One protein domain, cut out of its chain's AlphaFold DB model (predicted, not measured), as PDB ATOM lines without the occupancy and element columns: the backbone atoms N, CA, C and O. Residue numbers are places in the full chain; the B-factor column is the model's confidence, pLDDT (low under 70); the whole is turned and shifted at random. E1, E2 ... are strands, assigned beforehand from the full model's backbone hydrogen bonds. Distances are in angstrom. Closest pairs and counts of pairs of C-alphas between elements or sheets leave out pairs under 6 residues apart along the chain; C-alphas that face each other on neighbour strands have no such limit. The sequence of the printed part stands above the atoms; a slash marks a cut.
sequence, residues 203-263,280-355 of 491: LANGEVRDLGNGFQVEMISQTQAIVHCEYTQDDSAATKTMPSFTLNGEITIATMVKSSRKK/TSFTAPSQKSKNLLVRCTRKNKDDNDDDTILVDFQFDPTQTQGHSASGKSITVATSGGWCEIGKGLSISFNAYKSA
ATOM      1  N   LEU A 203      19.733 -10.700   3.230       87.56
ATOM      2  CA  LEU A 203      18.764 -11.495   3.973       87.56
ATOM      3  C   LEU A 203      19.528 -12.568   4.747       87.56
ATOM      4  O   LEU A 203      20.343 -13.287   4.163       87.56
ATOM      5  N   ALA A 204      19.270 -12.677   6.047       89.19
ATOM      6  CA  ALA A 204      19.788 -13.782   6.844       89.19
ATOM      7  C   ALA A 204      19.104 -15.107   6.455       89.19
ATOM      8  O   ALA A 204      17.994 -15.118   5.923       89.19
ATOM      9  N   ASN A 205      19.747 -16.243   6.742       92.56
ATOM     10  CA  ASN A 205      19.114 -17.552   6.548       92.56
ATOM     11  C   ASN A 205      17.846 -17.655   7.423       92.56
ATOM     12  O   ASN A 205      17.903 -17.388   8.623       92.56
ATOM     13  N   GLY A 206      16.728 -18.058   6.824       92.19
ATOM     14  CA  GLY A 206      15.390 -18.101   7.412       92.19
ATOM     15  C   GLY A 206      14.651 -16.757   7.427       92.19
ATOM     16  O   GLY A 206      13.508 -16.705   7.872       92.19
ATOM     17  N   GLU A 207      15.270 -15.662   6.973       92.44
ATOM     18  CA  GLU A 207      14.592 -14.369   6.893       92.44
ATOM     19  C   GLU A 207      13.630 -14.347   5.698       92.44
ATOM     20  O   GLU A 207      14.014 -14.664   4.570       92.44
ATOM     21  N   VAL A 208      12.394 -13.914   5.958       93.88
ATOM     22  CA  VAL A 208      11.375 -13.630   4.944       93.88
ATOM     23  C   VAL A 208      11.188 -12.122   4.856       93.88
ATOM     24  O   VAL A 208      10.966 -11.451   5.865       93.88
ATOM     25  N   ARG A 209      11.244 -11.577   3.643       91.38
ATOM     26  CA  ARG A 209      11.051 -10.150   3.379       91.38
ATOM     27  C   ARG A 209       9.902  -9.940   2.408       91.38
ATOM     28  O   ARG A 209       9.927 -10.442   1.286       91.38
ATOM     29  N   ASP A 210       8.914  -9.163   2.839       91.06
ATOM     30  CA  ASP A 210       7.831  -8.706   1.973       91.06
ATOM     31  C   ASP A 210       8.361  -7.685   0.961       91.06
ATOM     32  O   ASP A 210       8.967  -6.670   1.320       91.06
ATOM     33  N   LEU A 211       8.146  -7.985  -0.316       88.31
ATOM     34  CA  LEU A 211       8.544  -7.146  -1.439       88.31
ATOM     35  C   LEU A 211       7.390  -6.266  -1.925       88.31
ATOM     36  O   LEU A 211       7.621  -5.383  -2.748       88.31
ATOM     37  N   GLY A 212       6.169  -6.481  -1.426       84.88
ATOM     38  CA  GLY A 212       4.954  -5.824  -1.887       84.88
ATOM     39  C   GLY A 212       4.348  -6.488  -3.125       84.88
ATOM     40  O   GLY A 212       4.932  -7.372  -3.753       84.88
ATOM     41  N   ASN A 213       3.134  -6.063  -3.488       87.50
ATOM     42  CA  ASN A 213       2.326  -6.675  -4.552       87.50
ATOM     43  C   ASN A 213       2.222  -8.203  -4.405       87.50
ATOM     44  O   ASN A 213       2.343  -8.905  -5.401       87.50
ATOM     45  N   GLY A 214       2.042  -8.727  -3.189       92.12
ATOM     46  CA  GLY A 214       1.922 -10.169  -2.933       92.12
ATOM     47  C   GLY A 214       3.178 -10.990  -3.239       92.12
ATOM     48  O   GLY A 214       3.058 -12.199  -3.418       92.12
ATOM     49  N   PHE A 215       4.351 -10.353  -3.339       95.19
ATOM     50  CA  PHE A 215       5.632 -11.040  -3.449       95.19
ATOM     51  C   PHE A 215       6.378 -11.020  -2.122       95.19
ATOM     52  O   PHE A 215       6.465  -9.986  -1.468       95.19
ATOM     53  N   GLN A 216       6.995 -12.142  -1.776       95.88
ATOM     54  CA  GLN A 216       7.916 -12.252  -0.650       95.88
ATOM     55  C   GLN A 216       9.181 -12.965  -1.117       95.88
ATOM     56  O   GLN A 216       9.145 -13.731  -2.079       95.88
ATOM     57  N   VAL A 217      10.305 -12.718  -0.458       95.94
ATOM     58  CA  VAL A 217      11.540 -13.476  -0.675       95.94
ATOM     59  C   VAL A 217      12.000 -14.084   0.636       95.94
ATOM     60  O   VAL A 217      12.047 -13.397   1.652       95.94
ATOM     61  N   GLU A 218      12.342 -15.362   0.597       96.38
ATOM     62  CA  GLU A 218      12.898 -16.126   1.704       96.38
ATOM     63  C   GLU A 218      14.292 -16.629   1.321       96.38
ATOM     64  O   GLU A 218      14.488 -17.227   0.258       96.38
ATOM     65  N   MET A 219      15.273 -16.404   2.193       96.44
ATOM     66  CA  MET A 219      16.586 -17.039   2.076       96.44
ATOM     67  C   MET A 219      16.616 -18.306   2.919       96.44
ATOM     68  O   MET A 219      16.855 -18.233   4.115       96.44
ATOM     69  N   ILE A 220      16.422 -19.481   2.321       96.75
ATOM     70  CA  ILE A 220      16.478 -20.752   3.065       96.75
ATOM     71  C   ILE A 220      17.917 -21.050   3.502       96.75
ATOM     72  O   ILE A 220      18.180 -21.453   4.635       96.75
ATOM     73  N   SER A 221      18.866 -20.846   2.592       95.69
ATOM     74  CA  SER A 221      20.296 -21.009   2.841       95.69
ATOM     75  C   SER A 221      21.096 -20.112   1.900       95.69
ATOM     76  O   SER A 221      20.553 -19.532   0.962       95.69
ATOM     77  N   GLN A 222      22.417 -20.044   2.078       93.44
ATOM     78  CA  GLN A 222      23.287 -19.286   1.169       93.44
ATOM     79  C   GLN A 222      23.180 -19.737  -0.295       93.44
ATOM     80  O   GLN A 222      23.423 -18.928  -1.184       93.44
ATOM     81  N   THR A 223      22.801 -20.992  -0.544       96.44
ATOM     82  CA  THR A 223      22.676 -21.592  -1.881       96.44
ATOM     83  C   THR A 223      21.221 -21.810  -2.293       96.44
ATOM     84  O   THR A 223      20.950 -22.536  -3.248       96.44
ATOM     85  N   GLN A 224      20.256 -21.245  -1.562       97.44
ATOM     86  CA  GLN A 224      18.845 -21.443  -1.864       97.44
ATOM     87  C   GLN A 224      17.997 -20.253  -1.423       97.44
ATOM     88  O   GLN A 224      17.828 -19.989  -0.233       97.44
ATOM     89  N   ALA A 225      17.405 -19.590  -2.412       97.62
ATOM     90  CA  ALA A 225      16.419 -18.536  -2.238       97.62
ATOM     91  C   ALA A 225      15.077 -18.981  -2.827       97.62
ATOM     92  O   ALA A 225      15.048 -19.652  -3.866       97.62
ATOM     93  N   ILE A 226      13.975 -18.580  -2.194       98.00
ATOM     94  CA  ILE A 226      12.626 -18.729  -2.736       98.00
ATOM     95  C   ILE A 226      11.976 -17.356  -2.854       98.00
ATOM     96  O   ILE A 226      11.977 -16.572  -1.914       98.00
ATOM     97  N   VAL A 227      11.410 -17.058  -4.021       97.88
ATOM     98  CA  VAL A 227      10.459 -15.953  -4.173       97.88
ATOM     99  C   VAL A 227       9.058 -16.542  -4.131       97.88
ATOM    100  O   VAL A 227       8.731 -17.389  -4.957       97.88
ATOM    101  N   HIS A 228       8.234 -16.094  -3.198       97.56
ATOM    102  CA  HIS A 228       6.826 -16.455  -3.100       97.56
ATOM    103  C   HIS A 228       5.983 -15.408  -3.816       97.56
ATOM    104  O   HIS A 228       6.255 -14.211  -3.717       97.56
ATOM    105  N   CYS A 229       4.953 -15.844  -4.528       96.69
ATOM    106  CA  CYS A 229       3.963 -14.978  -5.147       96.69
ATOM    107  C   CYS A 229       2.569 -15.531  -4.881       96.69
ATOM    108  O   CYS A 229       2.221 -16.614  -5.350       96.69
ATOM    109  N   GLU A 230       1.741 -14.751  -4.201       95.00
ATOM    110  CA  GLU A 230       0.312 -15.022  -4.095       95.00
ATOM    111  C   GLU A 230      -0.404 -14.406  -5.301       95.00
ATOM    112  O   GLU A 230      -0.233 -13.222  -5.586       95.00
ATOM    113  N   TYR A 231      -1.170 -15.187  -6.060       92.75
ATOM    114  CA  TYR A 231      -1.882 -14.727  -7.255       92.75
ATOM    115  C   TYR A 231      -3.356 -15.120  -7.189       92.75
ATOM    116  O   TYR A 231      -3.684 -16.305  -7.206       92.75
ATOM    117  N   THR A 232      -4.250 -14.134  -7.169       90.56
ATOM    118  CA  THR A 232      -5.699 -14.353  -7.122       90.56
ATOM    119  C   THR A 232      -6.267 -14.320  -8.536       90.56
ATOM    120  O   THR A 232      -5.981 -13.411  -9.313       90.56
ATOM    121  N   GLN A 233      -7.061 -15.323  -8.916       79.81
ATOM    122  CA  GLN A 233      -7.528 -15.483 -10.299       79.81
ATOM    123  C   GLN A 233      -8.450 -14.347 -10.794       79.81
ATOM    124  O   GLN A 233      -8.590 -14.166 -12.011       79.81
ATOM    125  N   ASP A 234      -9.016 -13.560  -9.881       79.12
ATOM    126  CA  ASP A 234      -9.824 -12.376 -10.182       79.12
ATOM    127  C   ASP A 234      -9.011 -11.187 -10.715       79.12
ATOM    128  O   ASP A 234      -9.565 -10.350 -11.433       79.12
ATOM    129  N   ASP A 235      -7.675 -11.213 -10.586       68.88
ATOM    130  CA  ASP A 235      -6.725 -10.300 -11.256       68.88
ATOM    131  C   ASP A 235      -6.627 -10.548 -12.778       68.88
ATOM    132  O   ASP A 235      -5.603 -10.336 -13.428       68.88
ATOM    133  N   SER A 236      -7.705 -11.030 -13.386       58.56
ATOM    134  CA  SER A 236      -7.732 -11.806 -14.622       58.56
ATOM    135  C   SER A 236      -7.266 -11.134 -15.918       58.56
ATOM    136  O   SER A 236      -7.204 -11.790 -16.963       58.56
ATOM    137  N   ALA A 237      -6.905  -9.854 -15.862       62.12
ATOM    138  CA  ALA A 237      -6.252  -9.126 -16.948       62.12
ATOM    139  C   ALA A 237      -4.903  -8.498 -16.543       62.12
ATOM    140  O   ALA A 237      -4.154  -8.045 -17.412       62.12
ATOM    141  N   ALA A 238      -4.567  -8.467 -15.251       81.31
ATOM    142  CA  ALA A 238      -3.397  -7.776 -14.739       81.31
ATOM    143  C   ALA A 238      -2.180  -8.709 -14.675       81.31
ATOM    144  O   ALA A 238      -2.213  -9.821 -14.146       81.31
ATOM    145  N   THR A 239      -1.063  -8.234 -15.227       91.31
ATOM    146  CA  THR A 239       0.248  -8.838 -14.972       91.31
ATOM    147  C   THR A 239       0.719  -8.379 -13.599       91.31
ATOM    148  O   THR A 239       0.979  -7.191 -13.395       91.31
ATOM    149  N   LYS A 240       0.863  -9.317 -12.666       93.50
ATOM    150  CA  LYS A 240       1.433  -9.070 -11.346       93.50
ATOM    151  C   LYS A 240       2.946  -8.966 -11.499       93.50
ATOM    152  O   LYS A 240       3.600  -9.897 -11.964       93.50
ATOM    153  N   THR A 241       3.491  -7.792 -11.195       93.00
ATOM    154  CA  THR A 241       4.917  -7.486 -11.372       93.00
ATOM    155  C   THR A 241       5.555  -7.279 -10.012       93.00
ATOM    156  O   THR A 241       5.086  -6.448  -9.228       93.00
ATOM    157  N   MET A 242       6.625  -8.025  -9.756       92.88
ATOM    158  CA  MET A 242       7.396  -7.898  -8.533       92.88
ATOM    159  C   MET A 242       8.092  -6.536  -8.506       92.88
ATOM    160  O   MET A 242       8.724  -6.160  -9.504       92.88
ATOM    161  N   PRO A 243       7.991  -5.782  -7.399       84.12
ATOM    162  CA  PRO A 243       8.814  -4.602  -7.192       84.12
ATOM    163  C   PRO A 243      10.297  -4.945  -7.333       84.12
ATOM    164  O   PRO A 243      10.723  -6.075  -7.094       84.12
ATOM    165  N   SER A 244      11.091  -3.982  -7.793       79.69
ATOM    166  CA  SER A 244      12.501  -4.254  -8.045       79.69
ATOM    167  C   SER A 244      13.210  -4.562  -6.732       79.69
ATOM    168  O   SER A 244      13.151  -3.778  -5.790       79.69
ATOM    169  N   PHE A 245      13.885  -5.705  -6.688       86.56
ATOM    170  CA  PHE A 245      14.551  -6.186  -5.492       86.56
ATOM    171  C   PHE A 245      15.981  -6.612  -5.820       86.56
ATOM    172  O   PHE A 245      16.235  -7.197  -6.877       86.56
ATOM    173  N   THR A 246      16.918  -6.303  -4.920       86.69
ATOM    174  CA  THR A 246      18.311  -6.746  -5.033       86.69
ATOM    175  C   THR A 246      18.671  -7.613  -3.838       86.69
ATOM    176  O   THR A 246      18.849  -7.112  -2.730       86.69
ATOM    177  N   LEU A 247      18.797  -8.912  -4.081       90.94
ATOM    178  CA  LEU A 247      19.183  -9.902  -3.092       90.94
ATOM    179  C   LEU A 247      20.681  -9.793  -2.787       90.94
ATOM    180  O   LEU A 247      21.511  -9.789  -3.703       90.94
ATOM    181  N   ASN A 248      21.015  -9.704  -1.499       88.31
ATOM    182  CA  ASN A 248      22.381  -9.606  -0.973       88.31
ATOM    183  C   ASN A 248      23.203  -8.454  -1.572       88.31
ATOM    184  O   ASN A 248      24.426  -8.499  -1.591       88.31
ATOM    185  N   GLY A 249      22.533  -7.416  -2.084       83.19
ATOM    186  CA  GLY A 249      23.164  -6.219  -2.655       83.19
ATOM    187  C   GLY A 249      23.763  -6.415  -4.050       83.19
ATOM    188  O   GLY A 249      24.221  -5.448  -4.658       83.19
ATOM    189  N   GLU A 250      23.711  -7.634  -4.590       86.62
ATOM    190  CA  GLU A 250      24.369  -7.989  -5.848       86.62
ATOM    191  C   GLU A 250      23.401  -8.483  -6.925       86.62
ATOM    192  O   GLU A 250      23.579  -8.168  -8.105       86.62
ATOM    193  N   ILE A 251      22.386  -9.261  -6.539       92.44
ATOM    194  CA  ILE A 251      21.542 -10.004  -7.479       92.44
ATOM    195  C   ILE A 251      20.210  -9.284  -7.633       92.44
ATOM    196  O   ILE A 251      19.347  -9.346  -6.765       92.44
ATOM    197  N   THR A 252      20.016  -8.611  -8.760       91.19
ATOM    198  CA  THR A 252      18.720  -8.031  -9.113       91.19
ATOM    199  C   THR A 252      17.771  -9.136  -9.564       91.19
ATOM    200  O   THR A 252      18.079  -9.878 -10.499       91.19
ATOM    201  N   ILE A 253      16.606  -9.223  -8.924       94.62
ATOM    202  CA  ILE A 253      15.545 -10.170  -9.265       94.62
ATOM    203  C   ILE A 253      14.396  -9.401  -9.924       94.62
ATOM    204  O   ILE A 253      13.958  -8.357  -9.438       94.62
ATOM    205  N   ALA A 254      13.911  -9.921 -11.047       93.94
ATOM    206  CA  ALA A 254      12.757  -9.414 -11.769       93.94
ATOM    207  C   ALA A 254      11.802 -10.569 -12.077       93.94
ATOM    208  O   ALA A 254      12.158 -11.499 -12.807       93.94
ATOM    209  N   THR A 255      10.583 -10.470 -11.553       96.69
ATOM    210  CA  THR A 255       9.568 -11.520 -11.659       96.69
ATOM    211  C   THR A 255       8.240 -10.926 -12.101       96.69
ATOM    212  O   THR A 255       7.811  -9.883 -11.604       96.69
ATOM    213  N   MET A 256       7.582 -11.590 -13.044       96.75
ATOM    214  CA  MET A 256       6.237 -11.264 -13.501       96.75
ATOM    215  C   MET A 256       5.399 -12.534 -13.590       96.75
ATOM    216  O   MET A 256       5.873 -13.558 -14.087       96.75
ATOM    217  N   VAL A 257       4.141 -12.438 -13.168       96.25
ATOM    218  CA  VAL A 257       3.141 -13.508 -13.236       96.25
ATOM    219  C   VAL A 257       1.899 -12.960 -13.927       96.25
ATOM    220  O   VAL A 257       1.431 -11.870 -13.603       96.25
ATOM    221  N   LYS A 258       1.364 -13.682 -14.910       94.75
ATOM    222  CA  LYS A 258       0.130 -13.295 -15.603       94.75
ATOM    223  C   LYS A 258      -0.767 -14.499 -15.833       94.75
ATOM    224  O   LYS A 258      -0.275 -15.590 -16.120       94.75
ATOM    225  N   SER A 259      -2.077 -14.282 -15.815       92.00
ATOM    226  CA  SER A 259      -3.030 -15.282 -16.287       92.00
ATOM    227  C   SER A 259      -3.010 -15.370 -17.818       92.00
ATOM    228  O   SER A 259      -3.148 -14.371 -18.526       92.00
ATOM    229  N   SER A 260      -2.847 -16.577 -18.356       83.06
ATOM    230  CA  SER A 260      -2.990 -16.886 -19.777       83.06
ATOM    231  C   SER A 260      -4.408 -17.386 -20.065       83.06
ATOM    232  O   SER A 260      -4.646 -18.560 -20.336       83.06
ATOM    233  N   ARG A 261      -5.391 -16.477 -20.088       71.62
ATOM    234  CA  ARG A 261      -6.733 -16.774 -20.623       71.62
ATOM    235  C   ARG A 261      -6.707 -16.854 -22.155       71.62
ATOM    236  O   ARG A 261      -7.407 -16.112 -22.842       71.62
ATOM    237  N   LYS A 262      -5.909 -17.751 -22.740       67.25
ATOM    238  CA  LYS A 262      -6.166 -18.138 -24.130       67.25
ATOM    239  C   LYS A 262      -7.485 -18.903 -24.124       67.25
ATOM    240  O   LYS A 262      -7.550 -20.030 -23.647       67.25
ATOM    241  N   LYS A 263      -8.543 -18.270 -24.642       60.50
ATOM    242  CA  LYS A 263      -9.781 -18.942 -25.061       60.50
ATOM    243  C   LYS A 263      -9.352 -20.052 -26.029       60.50
ATOM    244  O   LYS A 263      -9.107 -19.771 -27.199       60.50
ATOM    245  N   THR A 280       3.457 -31.081  -4.902       79.62
ATOM    246  CA  THR A 280       4.234 -30.174  -4.059       79.62
ATOM    247  C   THR A 280       5.688 -30.078  -4.512       79.62
ATOM    248  O   THR A 280       6.496 -29.459  -3.814       79.62
ATOM    249  N   SER A 281       6.054 -30.714  -5.629       93.81
ATOM    250  CA  SER A 281       7.429 -30.735  -6.110       93.81
ATOM    251  C   SER A 281       7.777 -29.492  -6.935       93.81
ATOM    252  O   SER A 281       6.935 -28.844  -7.560       93.81
ATOM    253  N   PHE A 282       9.053 -29.121  -6.882       96.44
ATOM    254  CA  PHE A 282       9.629 -28.045  -7.676       96.44
ATOM    255  C   PHE A 282      10.056 -28.595  -9.041       96.44
ATOM    256  O   PHE A 282      10.773 -29.593  -9.109       96.44
ATOM    257  N   THR A 283       9.651 -27.938 -10.129       96.25
ATOM    258  CA  THR A 283       9.951 -28.379 -11.503       96.25
ATOM    259  C   THR A 283      10.530 -27.248 -12.351       96.25
ATOM    260  O   THR A 283      10.256 -26.071 -12.125       96.25
ATOM    261  N   ALA A 284      11.365 -27.581 -13.337       97.19
ATOM    262  CA  ALA A 284      11.911 -26.594 -14.265       97.19
ATOM    263  C   ALA A 284      10.789 -26.044 -15.177       97.19
ATOM    264  O   ALA A 284      10.138 -26.830 -15.868       97.19
ATOM    265  N   PRO A 285      10.557 -24.717 -15.241       96.31
ATOM    266  CA  PRO A 285       9.389 -24.164 -15.932       96.31
ATOM    267  C   PRO A 285       9.517 -24.151 -17.466       96.31
ATOM    268  O   PRO A 285       8.550 -23.859 -18.167       96.31
ATOM    269  N   SER A 286      10.712 -24.401 -18.013       95.94
ATOM    270  CA  SER A 286      10.940 -24.562 -19.455       95.94
ATOM    271  C   SER A 286      12.276 -25.261 -19.736       95.94
ATOM    272  O   SER A 286      13.180 -25.238 -18.902       95.94
ATOM    273  N   GLN A 287      12.463 -25.798 -20.947       96.06
ATOM    274  CA  GLN A 287      13.761 -26.344 -21.393       96.06
ATOM    275  C   GLN A 287      14.883 -25.294 -21.456       96.06
ATOM    276  O   GLN A 287      16.058 -25.641 -21.472       96.06
ATOM    277  N   LYS A 288      14.525 -24.005 -21.529       95.31
ATOM    278  CA  LYS A 288      15.474 -22.883 -21.551       95.31
ATOM    279  C   LYS A 288      15.751 -22.326 -20.158       95.31
ATOM    280  O   LYS A 288      16.568 -21.415 -20.031       95.31
ATOM    281  N   SER A 289      15.038 -22.809 -19.141       96.75
ATOM    282  CA  SER A 289      15.266 -22.369 -17.777       96.75
ATOM    283  C   SER A 289      16.643 -22.824 -17.304       96.75
ATOM    284  O   SER A 289      17.105 -23.915 -17.637       96.75
ATOM    285  N   LYS A 290      17.323 -21.954 -16.563       96.94
ATOM    286  CA  LYS A 290      18.634 -22.233 -15.976       96.94
ATOM    287  C   LYS A 290      18.572 -21.850 -14.507       96.94
ATOM    288  O   LYS A 290      18.188 -20.717 -14.211       96.94
ATOM    289  N   ASN A 291      18.948 -22.780 -13.624       97.75
ATOM    290  CA  ASN A 291      18.974 -22.574 -12.172       97.75
ATOM    291  C   ASN A 291      17.653 -21.999 -11.618       97.75
ATOM    292  O   ASN A 291      17.652 -21.097 -10.794       97.75
ATOM    293  N   LEU A 292      16.511 -22.462 -12.129       98.31
ATOM    294  CA  LEU A 292      15.196 -22.023 -11.675       98.31
ATOM    295  C   LEU A 292      14.264 -23.223 -11.615       98.31
ATOM    296  O   LEU A 292      14.052 -23.895 -12.624       98.31
ATOM    297  N   LEU A 293      13.662 -23.431 -10.453       98.06
ATOM    298  CA  LEU A 293      12.561 -24.357 -10.266       98.06
ATOM    299  C   LEU A 293      11.324 -23.592  -9.806       98.06
ATOM    300  O   LEU A 293      11.420 -22.573  -9.124       98.06
ATOM    301  N   VAL A 294      10.154 -24.082 -10.193       97.50
ATOM    302  CA  VAL A 294       8.869 -23.459  -9.898       97.50
ATOM    303  C   VAL A 294       7.928 -24.490  -9.301       97.50
ATOM    304  O   VAL A 294       7.887 -25.639  -9.741       97.50
ATOM    305  N   ARG A 295       7.157 -24.066  -8.304       96.00
ATOM    306  CA  ARG A 295       6.077 -24.845  -7.703       96.00
ATOM    307  C   ARG A 295       4.806 -24.011  -7.685       96.00
ATOM    308  O   ARG A 295       4.847 -22.832  -7.352       96.00
ATOM    309  N   CYS A 296       3.680 -24.627  -8.042       94.56
ATOM    310  CA  CYS A 296       2.378 -23.962  -8.057       94.56
ATOM    311  C   CYS A 296       1.387 -24.725  -7.189       94.56
ATOM    312  O   CYS A 296       0.937 -25.803  -7.581       94.56
ATOM    313  N   THR A 297       0.938 -24.153  -6.081       92.75
ATOM    314  CA  THR A 297      -0.072 -24.763  -5.204       92.75
ATOM    315  C   THR A 297      -1.364 -23.949  -5.242       92.75
ATOM    316  O   THR A 297      -1.355 -22.745  -5.474       92.75
ATOM    317  N   ARG A 298      -2.515 -24.624  -5.145       89.81
ATOM    318  CA  ARG A 298      -3.810 -23.939  -4.997       89.81
ATOM    319  C   ARG A 298      -4.126 -23.941  -3.508       89.81
ATOM    320  O   ARG A 298      -3.993 -24.997  -2.891       89.81
ATOM    321  N   LYS A 299      -4.505 -22.798  -2.944       88.50
ATOM    322  CA  LYS A 299      -4.984 -22.740  -1.558       88.50
ATOM    323  C   LYS A 299      -6.311 -23.521  -1.493       88.50
ATOM    324  O   LYS A 299      -7.121 -23.408  -2.414       88.50
ATOM    325  N   ASN A 300      -6.486 -24.402  -0.502       78.69
ATOM    326  CA  ASN A 300      -7.696 -25.233  -0.391       78.69
ATOM    327  C   ASN A 300      -8.945 -24.353  -0.231       78.69
ATOM    328  O   ASN A 300      -8.899 -23.331   0.446       78.69
ATOM    329  N   LYS A 301     -10.054 -24.781  -0.847       65.50
ATOM    330  CA  LYS A 301     -11.346 -24.069  -0.928       65.50
ATOM    331  C   LYS A 301     -12.173 -24.076   0.366       65.50
ATOM    332  O   LYS A 301     -13.376 -23.846   0.309       65.50
ATOM    333  N   ASP A 302     -11.570 -24.393   1.506       71.19
ATOM    334  CA  ASP A 302     -12.341 -24.637   2.733       71.19
ATOM    335  C   ASP A 302     -12.901 -23.354   3.368       71.19
ATOM    336  O   ASP A 302     -13.782 -23.435   4.216       71.19
ATOM    337  N   ASP A 303     -12.506 -22.183   2.871       55.50
ATOM    338  CA  ASP A 303     -13.111 -20.895   3.191       55.50
ATOM    339  C   ASP A 303     -13.501 -20.185   1.885       55.50
ATOM    340  O   ASP A 303     -12.936 -20.481   0.836       55.50
ATOM    341  N   ASN A 304     -14.466 -19.261   1.935       63.94
ATOM    342  CA  ASN A 304     -14.999 -18.437   0.827       63.94
ATOM    343  C   ASN A 304     -13.956 -17.569   0.064       63.94
ATOM    344  O   ASN A 304     -14.317 -16.557  -0.529       63.94
ATOM    345  N   ASP A 305     -12.676 -17.924   0.111       60.22
ATOM    346  CA  ASP A 305     -11.547 -17.226  -0.484       60.22
ATOM    347  C   ASP A 305     -11.473 -17.518  -1.991       60.22
ATOM    348  O   ASP A 305     -11.555 -18.668  -2.443       60.22
ATOM    349  N   ASP A 306     -11.305 -16.450  -2.767       70.12
ATOM    350  CA  ASP A 306     -11.123 -16.476  -4.215       70.12
ATOM    351  C   ASP A 306     -10.027 -17.468  -4.630       70.12
ATOM    352  O   ASP A 306      -9.085 -17.730  -3.879       70.12
ATOM    353  N   ASP A 307     -10.132 -18.012  -5.852       86.94
ATOM    354  CA  ASP A 307      -9.225 -19.019  -6.425       86.94
ATOM    355  C   ASP A 307      -7.758 -18.524  -6.434       86.94
ATOM    356  O   ASP A 307      -7.238 -18.004  -7.427       86.94
ATOM    357  N   THR A 308      -7.087 -18.694  -5.296       91.25
ATOM    358  CA  THR A 308      -5.749 -18.176  -5.025       91.25
ATOM    359  C   THR A 308      -4.716 -19.257  -5.300       91.25
ATOM    360  O   THR A 308      -4.799 -20.400  -4.831       91.25
ATOM    361  N   ILE A 309      -3.730 -18.888  -6.108       92.88
ATOM    362  CA  ILE A 309      -2.625 -19.732  -6.533       92.88
ATOM    363  C   ILE A 309      -1.352 -19.166  -5.915       92.88
ATOM    364  O   ILE A 309      -1.009 -18.008  -6.140       92.88
ATOM    365  N   LEU A 310      -0.638 -19.995  -5.163       94.75
ATOM    366  CA  LEU A 310       0.697 -19.680  -4.675       94.75
ATOM    367  C   LEU A 310       1.715 -20.187  -5.694       94.75
ATOM    368  O   LEU A 310       1.646 -21.339  -6.136       94.75
ATOM    369  N   VAL A 311       2.639 -19.317  -6.086       96.44
ATOM    370  CA  VAL A 311       3.725 -19.621  -7.018       96.44
ATOM    371  C   VAL A 311       5.052 -19.369  -6.317       96.44
ATOM    372  O   VAL A 311       5.360 -18.230  -5.974       96.44
ATOM    373  N   ASP A 312       5.842 -20.423  -6.145       97.69
ATOM    374  CA  ASP A 312       7.175 -20.353  -5.548       97.69
ATOM    375  C   ASP A 312       8.243 -20.481  -6.637       97.69
ATOM    376  O   ASP A 312       8.195 -21.409  -7.448       97.69
ATOM    377  N   PHE A 313       9.231 -19.587  -6.633       98.12
ATOM    378  CA  PHE A 313      10.391 -19.595  -7.527       98.12
ATOM    379  C   PHE A 313      11.650 -19.900  -6.718       98.12
ATOM    380  O   PHE A 313      12.140 -19.036  -5.996       98.12
ATOM    381  N   GLN A 314      12.181 -21.110  -6.846       98.06
ATOM    382  CA  GLN A 314      13.385 -21.551  -6.148       98.06
ATOM    383  C   GLN A 314      14.609 -21.455  -7.064       98.06
ATOM    384  O   GLN A 314      14.583 -21.938  -8.199       98.06
ATOM    385  N   PHE A 315      15.694 -20.859  -6.571       98.38
ATOM    386  CA  PHE A 315      16.966 -20.774  -7.294       98.38
ATOM    387  C   PHE A 315      18.166 -20.725  -6.343       98.38
ATOM    388  O   PHE A 315      18.029 -20.372  -5.170       98.38
ATOM    389  N   ASP A 316      19.351 -21.062  -6.856       97.94
ATOM    390  CA  ASP A 316      20.615 -20.934  -6.126       97.94
ATOM    391  C   ASP A 316      21.288 -19.587  -6.453       97.94
ATOM    392  O   ASP A 316      21.768 -19.401  -7.576       97.94
ATOM    393  N   PRO A 317      21.348 -18.619  -5.520       96.75
ATOM    394  CA  PRO A 317      21.932 -17.307  -5.788       96.75
ATOM    395  C   PRO A 317      23.458 -17.338  -5.984       96.75
ATOM    396  O   PRO A 317      24.025 -16.363  -6.477       96.75
ATOM    397  N   THR A 318      24.139 -18.432  -5.624       95.50
ATOM    398  CA  THR A 318      25.601 -18.561  -5.769       95.50
ATOM    399  C   THR A 318      26.023 -18.980  -7.174       95.50
ATOM    400  O   THR A 318      27.151 -18.706  -7.591       95.50
ATOM    401  N   GLN A 319      25.116 -19.593  -7.935       96.56
ATOM    402  CA  GLN A 319      25.410 -20.057  -9.283       96.56
ATOM    403  C   GLN A 319      25.411 -18.920 -10.305       96.56
ATOM    404  O   GLN A 319      24.686 -17.929 -10.211       96.56
ATOM    405  N   THR A 320      26.210 -19.097 -11.353       93.94
ATOM    406  CA  THR A 320      26.264 -18.188 -12.498       93.94
ATOM    407  C   THR A 320      26.120 -18.970 -13.792       93.94
ATOM    408  O   THR A 320      26.772 -19.992 -13.978       93.94
ATOM    409  N   GLN A 321      25.299 -18.462 -14.703       92.81
ATOM    410  CA  GLN A 321      24.891 -19.101 -15.957       92.81
ATOM    411  C   GLN A 321      25.492 -18.399 -17.188       92.81
ATOM    412  O   GLN A 321      24.934 -18.476 -18.283       92.81
ATOM    413  N   GLY A 322      26.612 -17.696 -16.989       88.19
ATOM    414  CA  GLY A 322      27.312 -16.916 -18.012       88.19
ATOM    415  C   GLY A 322      26.822 -15.473 -18.143       88.19
ATOM    416  O   GLY A 322      25.923 -15.013 -17.429       88.19
ATOM    417  N   HIS A 323      27.448 -14.736 -19.060       86.81
ATOM    418  CA  HIS A 323      27.046 -13.370 -19.384       86.81
ATOM    419  C   HIS A 323      25.696 -13.353 -20.108       86.81
ATOM    420  O   HIS A 323      25.386 -14.230 -20.907       86.81
ATOM    421  N   SER A 324      24.903 -12.311 -19.866       84.56
ATOM    422  CA  SER A 324      23.712 -12.038 -20.663       84.56
ATOM    423  C   SER A 324      24.082 -11.690 -22.104       84.56
ATOM    424  O   SER A 324      25.192 -11.230 -22.375       84.56
ATOM    425  N   ALA A 325      23.109 -11.762 -23.014       75.69
ATOM    426  CA  ALA A 325      23.270 -11.355 -24.414       75.69
ATOM    427  C   ALA A 325      23.742  -9.895 -24.607       75.69
ATOM    428  O   ALA A 325      24.163  -9.519 -25.695       75.69
ATOM    429  N   SER A 326      23.679  -9.054 -23.570       75.94
ATOM    430  CA  SER A 326      24.222  -7.688 -23.603       75.94
ATOM    431  C   SER A 326      25.676  -7.578 -23.126       75.94
ATOM    432  O   SER A 326      26.291  -6.525 -23.289       75.94
ATOM    433  N   GLY A 327      26.190  -8.611 -22.454       78.88
ATOM    434  CA  GLY A 327      27.496  -8.637 -21.790       78.88
ATOM    435  C   GLY A 327      27.557  -7.847 -20.480       78.88
ATOM    436  O   GLY A 327      28.528  -7.970 -19.740       78.88
ATOM    437  N   LYS A 328      26.529  -7.047 -20.161       81.25
ATOM    438  CA  LYS A 328      26.518  -6.116 -19.014       81.25
ATOM    439  C   LYS A 328      26.203  -6.778 -17.674       81.25
ATOM    440  O   LYS A 328      26.430  -6.183 -16.620       81.25
ATOM    441  N   SER A 329      25.634  -7.973 -17.708       89.06
ATOM    442  CA  SER A 329      25.201  -8.717 -16.529       89.06
ATOM    443  C   SER A 329      25.585 -10.181 -16.654       89.06
ATOM    444  O   SER A 329      25.737 -10.685 -17.764       89.06
ATOM    445  N   ILE A 330      25.727 -10.847 -15.515       92.12
ATOM    446  CA  ILE A 330      25.834 -12.297 -15.398       92.12
ATOM    447  C   ILE A 330      24.463 -12.818 -14.982       92.12
ATOM    448  O   ILE A 330      23.883 -12.341 -14.002       92.12
ATOM    449  N   THR A 331      23.943 -13.785 -15.729       94.69
ATOM    450  CA  THR A 331      22.689 -14.463 -15.396       94.69
ATOM    451  C   THR A 331      22.930 -15.379 -14.200       94.69
ATOM    452  O   THR A 331      23.859 -16.176 -14.220       94.69
ATOM    453  N   VAL A 332      22.105 -15.277 -13.162       97.19
ATOM    454  CA  VAL A 332      22.119 -16.177 -11.994       97.19
ATOM    455  C   VAL A 332      21.060 -17.260 -12.176       97.19
ATOM    456  O   VAL A 332      21.361 -18.446 -12.081       97.19
ATOM    457  N   ALA A 333      19.838 -16.856 -12.525       97.88
ATOM    458  CA  ALA A 333      18.726 -17.754 -12.814       97.88
ATOM    459  C   ALA A 333      17.777 -17.121 -13.839       97.88
ATOM    460  O   ALA A 333      17.614 -15.899 -13.881       97.88
ATOM    461  N   THR A 334      17.145 -17.927 -14.687       97.56
ATOM    462  CA  THR A 334      16.185 -17.424 -15.684       97.56
ATOM    463  C   THR A 334      15.147 -18.473 -16.054       97.56
ATOM    464  O   THR A 334      15.452 -19.662 -16.110       97.56
ATOM    465  N   SER A 335      13.928 -18.029 -16.369       97.56
ATOM    466  CA  SER A 335      12.894 -18.861 -17.001       97.56
ATOM    467  C   SER A 335      13.111 -19.055 -18.510       97.56
ATOM    468  O   SER A 335      12.416 -19.862 -19.130       97.56
ATOM    469  N   GLY A 336      14.059 -18.325 -19.115       95.12
ATOM    470  CA  GLY A 336      14.301 -18.332 -20.562       95.12
ATOM    471  C   GLY A 336      13.285 -17.509 -21.365       95.12
ATOM    472  O   GLY A 336      13.094 -17.756 -22.557       95.12
ATOM    473  N   GLY A 337      12.618 -16.546 -20.717       95.56
ATOM    474  CA  GLY A 337      11.539 -15.732 -21.288       95.56
ATOM    475  C   GLY A 337      10.177 -16.036 -20.659       95.56
ATOM    476  O   GLY A 337      10.105 -16.564 -19.550       95.56
ATOM    477  N   TRP A 338       9.094 -15.669 -21.346       96.75
ATOM    478  CA  TRP A 338       7.744 -16.035 -20.914       96.75
ATOM    479  C   TRP A 338       7.493 -17.528 -21.147       96.75
ATOM    480  O   TRP A 338       7.621 -17.989 -22.281       96.75
ATOM    481  N   CYS A 339       7.093 -18.262 -20.110       96.19
ATOM    482  CA  CYS A 339       6.703 -19.671 -20.215       96.19
ATOM    483  C   CYS A 339       5.442 -19.975 -19.392       96.19
ATOM    484  O   CYS A 339       5.119 -19.249 -18.450       96.19
ATOM    485  N   GLU A 340       4.701 -21.012 -19.786       95.06
ATOM    486  CA  GLU A 340       3.508 -21.486 -19.076       95.06
ATOM    487  C   GLU A 340       3.906 -22.493 -17.991       95.06
ATOM    488  O   GLU A 340       4.717 -23.378 -18.241       95.06
ATOM    489  N   ILE A 341       3.325 -22.358 -16.797       93.25
ATOM    490  CA  ILE A 341       3.635 -23.187 -15.612       93.25
ATOM    491  C   ILE A 341       2.413 -23.977 -15.120       93.25
ATOM    492  O   ILE A 341       2.339 -24.406 -13.972       93.25
ATOM    493  N   GLY A 342       1.425 -24.159 -16.001       88.19
ATOM    494  CA  GLY A 342       0.149 -24.790 -15.674       88.19
ATOM    495  C   GLY A 342      -0.848 -23.832 -15.016       88.19
ATOM    496  O   GLY A 342      -0.594 -22.638 -14.864       88.19
ATOM    497  N   LYS A 343      -2.040 -24.354 -14.694       86.50
ATOM    498  CA  LYS A 343      -3.141 -23.619 -14.030       86.50
ATOM    499  C   LYS A 343      -3.538 -22.295 -14.712       86.50
ATOM    500  O   LYS A 343      -4.074 -21.398 -14.074       86.50
ATOM    501  N   GLY A 344      -3.287 -22.176 -16.019       89.25
ATOM    502  CA  GLY A 344      -3.552 -20.952 -16.777       89.25
ATOM    503  C   GLY A 344      -2.661 -19.775 -16.373       89.25
ATOM    504  O   GLY A 344      -3.096 -18.630 -16.490       89.25
ATOM    505  N   LEU A 345      -1.450 -20.037 -15.873       93.00
ATOM    506  CA  LEU A 345      -0.458 -19.020 -15.542       93.00
ATOM    507  C   LEU A 345       0.723 -19.058 -16.512       93.00
ATOM    508  O   LEU A 345       1.188 -20.112 -16.952       93.00
ATOM    509  N   SER A 346       1.243 -17.873 -16.808       95.25
ATOM    510  CA  SER A 346       2.545 -17.682 -17.430       95.25
ATOM    511  C   SER A 346       3.428 -16.827 -16.537       95.25
ATOM    512  O   SER A 346       2.951 -15.886 -15.901       95.25
ATOM    513  N   ILE A 347       4.726 -17.107 -16.554       97.12
ATOM    514  CA  ILE A 347       5.722 -16.376 -15.770       97.12
ATOM    515  C   ILE A 347       6.853 -15.851 -16.636       97.12
ATOM    516  O   ILE A 347       7.139 -16.385 -17.706       97.12
ATOM    517  N   SER A 348       7.529 -14.829 -16.129       97.50
ATOM    518  CA  SER A 348       8.866 -14.439 -16.552       97.50
ATOM    519  C   SER A 348       9.690 -14.157 -15.305       97.50
ATOM    520  O   SER A 348       9.312 -13.309 -14.501       97.50
ATOM    521  N   PHE A 349      10.799 -14.874 -15.144       97.69
ATOM    522  CA  PHE A 349      11.697 -14.737 -14.003       97.69
ATOM    523  C   PHE A 349      13.125 -14.540 -14.504       97.69
ATOM    524  O   PHE A 349      13.598 -15.304 -15.348       97.69
ATOM    525  N   ASN A 350      13.816 -13.531 -13.979       97.12
ATOM    526  CA  ASN A 350      15.238 -13.312 -14.211       97.12
ATOM    527  C   ASN A 350      15.910 -12.831 -12.925       97.12
ATOM    528  O   ASN A 350      15.533 -11.797 -12.380       97.12
ATOM    529  N   ALA A 351      16.952 -13.537 -12.504       96.94
ATOM    530  CA  ALA A 351      17.900 -13.095 -11.496       96.94
ATOM    531  C   ALA A 351      19.258 -12.880 -12.171       96.94
ATOM    532  O   ALA A 351      19.754 -13.757 -12.882       96.94
ATOM    533  N   TYR A 352      19.857 -11.708 -11.984       95.06
ATOM    534  CA  TYR A 352      21.134 -11.357 -12.601       95.06
ATOM    535  C   TYR A 352      21.939 -10.417 -11.710       95.06
ATOM    536  O   TYR A 352      21.380  -9.598 -10.988       95.06
ATOM    537  N   LYS A 353      23.265 -10.494 -11.807       92.44
ATOM    538  CA  LYS A 353      24.183  -9.540 -11.172       92.44
ATOM    539  C   LYS A 353      24.970  -8.767 -12.218       92.44
ATOM    540  O   LYS A 353      25.037  -9.169 -13.379       92.44
ATOM    541  N   SER A 354      25.536  -7.626 -11.843       85.44
ATOM    542  CA  SER A 354      26.403  -6.868 -12.751       85.44
ATOM    543  C   SER A 354      27.626  -7.703 -13.128       85.44
ATOM    544  O   SER A 354      28.252  -8.316 -12.269       85.44
ATOM    545  N   ALA A 355      27.955  -7.740 -14.420       85.50
ATOM    546  CA  ALA A 355      29.160  -8.418 -14.863       85.50
ATOM    547  C   ALA A 355      30.389  -7.598 -14.436       85.50
ATOM    548  O   ALA A 355      30.381  -6.371 -14.620       85.50
TER     549      ALA A 355
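This is residues 203 to 263 and 280 to 355 of the 491 residues of an uncharacterized protein of Trypanosoma theileri (UniProt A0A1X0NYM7). Two twisted sheets lie face to face as a sandwich, a larger one of five strands and a smaller one of four, with the strands of the one at 38 degrees to those of the other. The chain goes over from the larger sheet to the smaller by the long links E3 to E4 and E7 to E8. The printed part has 137 residues and no named helix; nine named strands, E1 to E9 along the chain, make the sheets E1 E2 E3 E7 E6 and E4 E5 E9 E8, both antiparallel. The class is all strand, though under half of the residues, 63 of the 137, are in named strands. The whole is compact, with a radius of gyration of the C-alphas of 14.8 A and spans of 46 by 35 by 26 A.

In the larger sheet, inner strand E3, residues 224 to 232, is antiparallel to E7, residues 308 to 315, at 162 degrees; N 229 and O 311 are 2.8 A apart, within hydrogen-bond range. On the other side of E3 is E2, residues 215 to 221, with N 218 and O 226 at 2.8 A. Edge strand E1, residues 208 to 212, pairs with E2 through N 209 and O 217, 2.8 A; E1, E2 and E3 form a meander, each strand the antiparallel neighbour of the one before. The other edge strand is E6, residues 293 to 298, in a hairpin with E7, with N 295 and O 312 at 3.0 A. In the smaller sheet, E5, residues 251 to 259, and E9, residues 345 to 354, are inner strands at 169 degrees, with N 254 and O 350 at 2.8 A. Edge strand E4, residues 245 to 247, forms a hairpin with E5, with N 253 and O 245 at 2.9 A. Edge strand E8, residues 329 to 334, forms a hairpin with E9, with N 332 and O 351 at 2.8 A. Between the sheets, E7 and E9 are near each other, and the closest C-alphas of E3 and E5, those of Tyr 231 and Val 257, are 7.9 A apart.

E1 begins at C-alpha 208, (11.375, -13.630, 4.944), and E9, the longest strand at 29.6 A, ends at C-alpha 354, (26.403, -6.868, -12.751). E5 measures 26.6 A, E3 26.1 A and E7 23.0 A.

The two C-alphas farthest apart, those of Asp 302 and Gly 327, are 49.4 A apart. Residues 264 to 279 are cut out, with 27.6 A between C-alphas 263 and 280. Mean pLDDT of the printed part is 89.9; residues 235 to 237, 262 to 263, 301 and 303 to 305 are under 70.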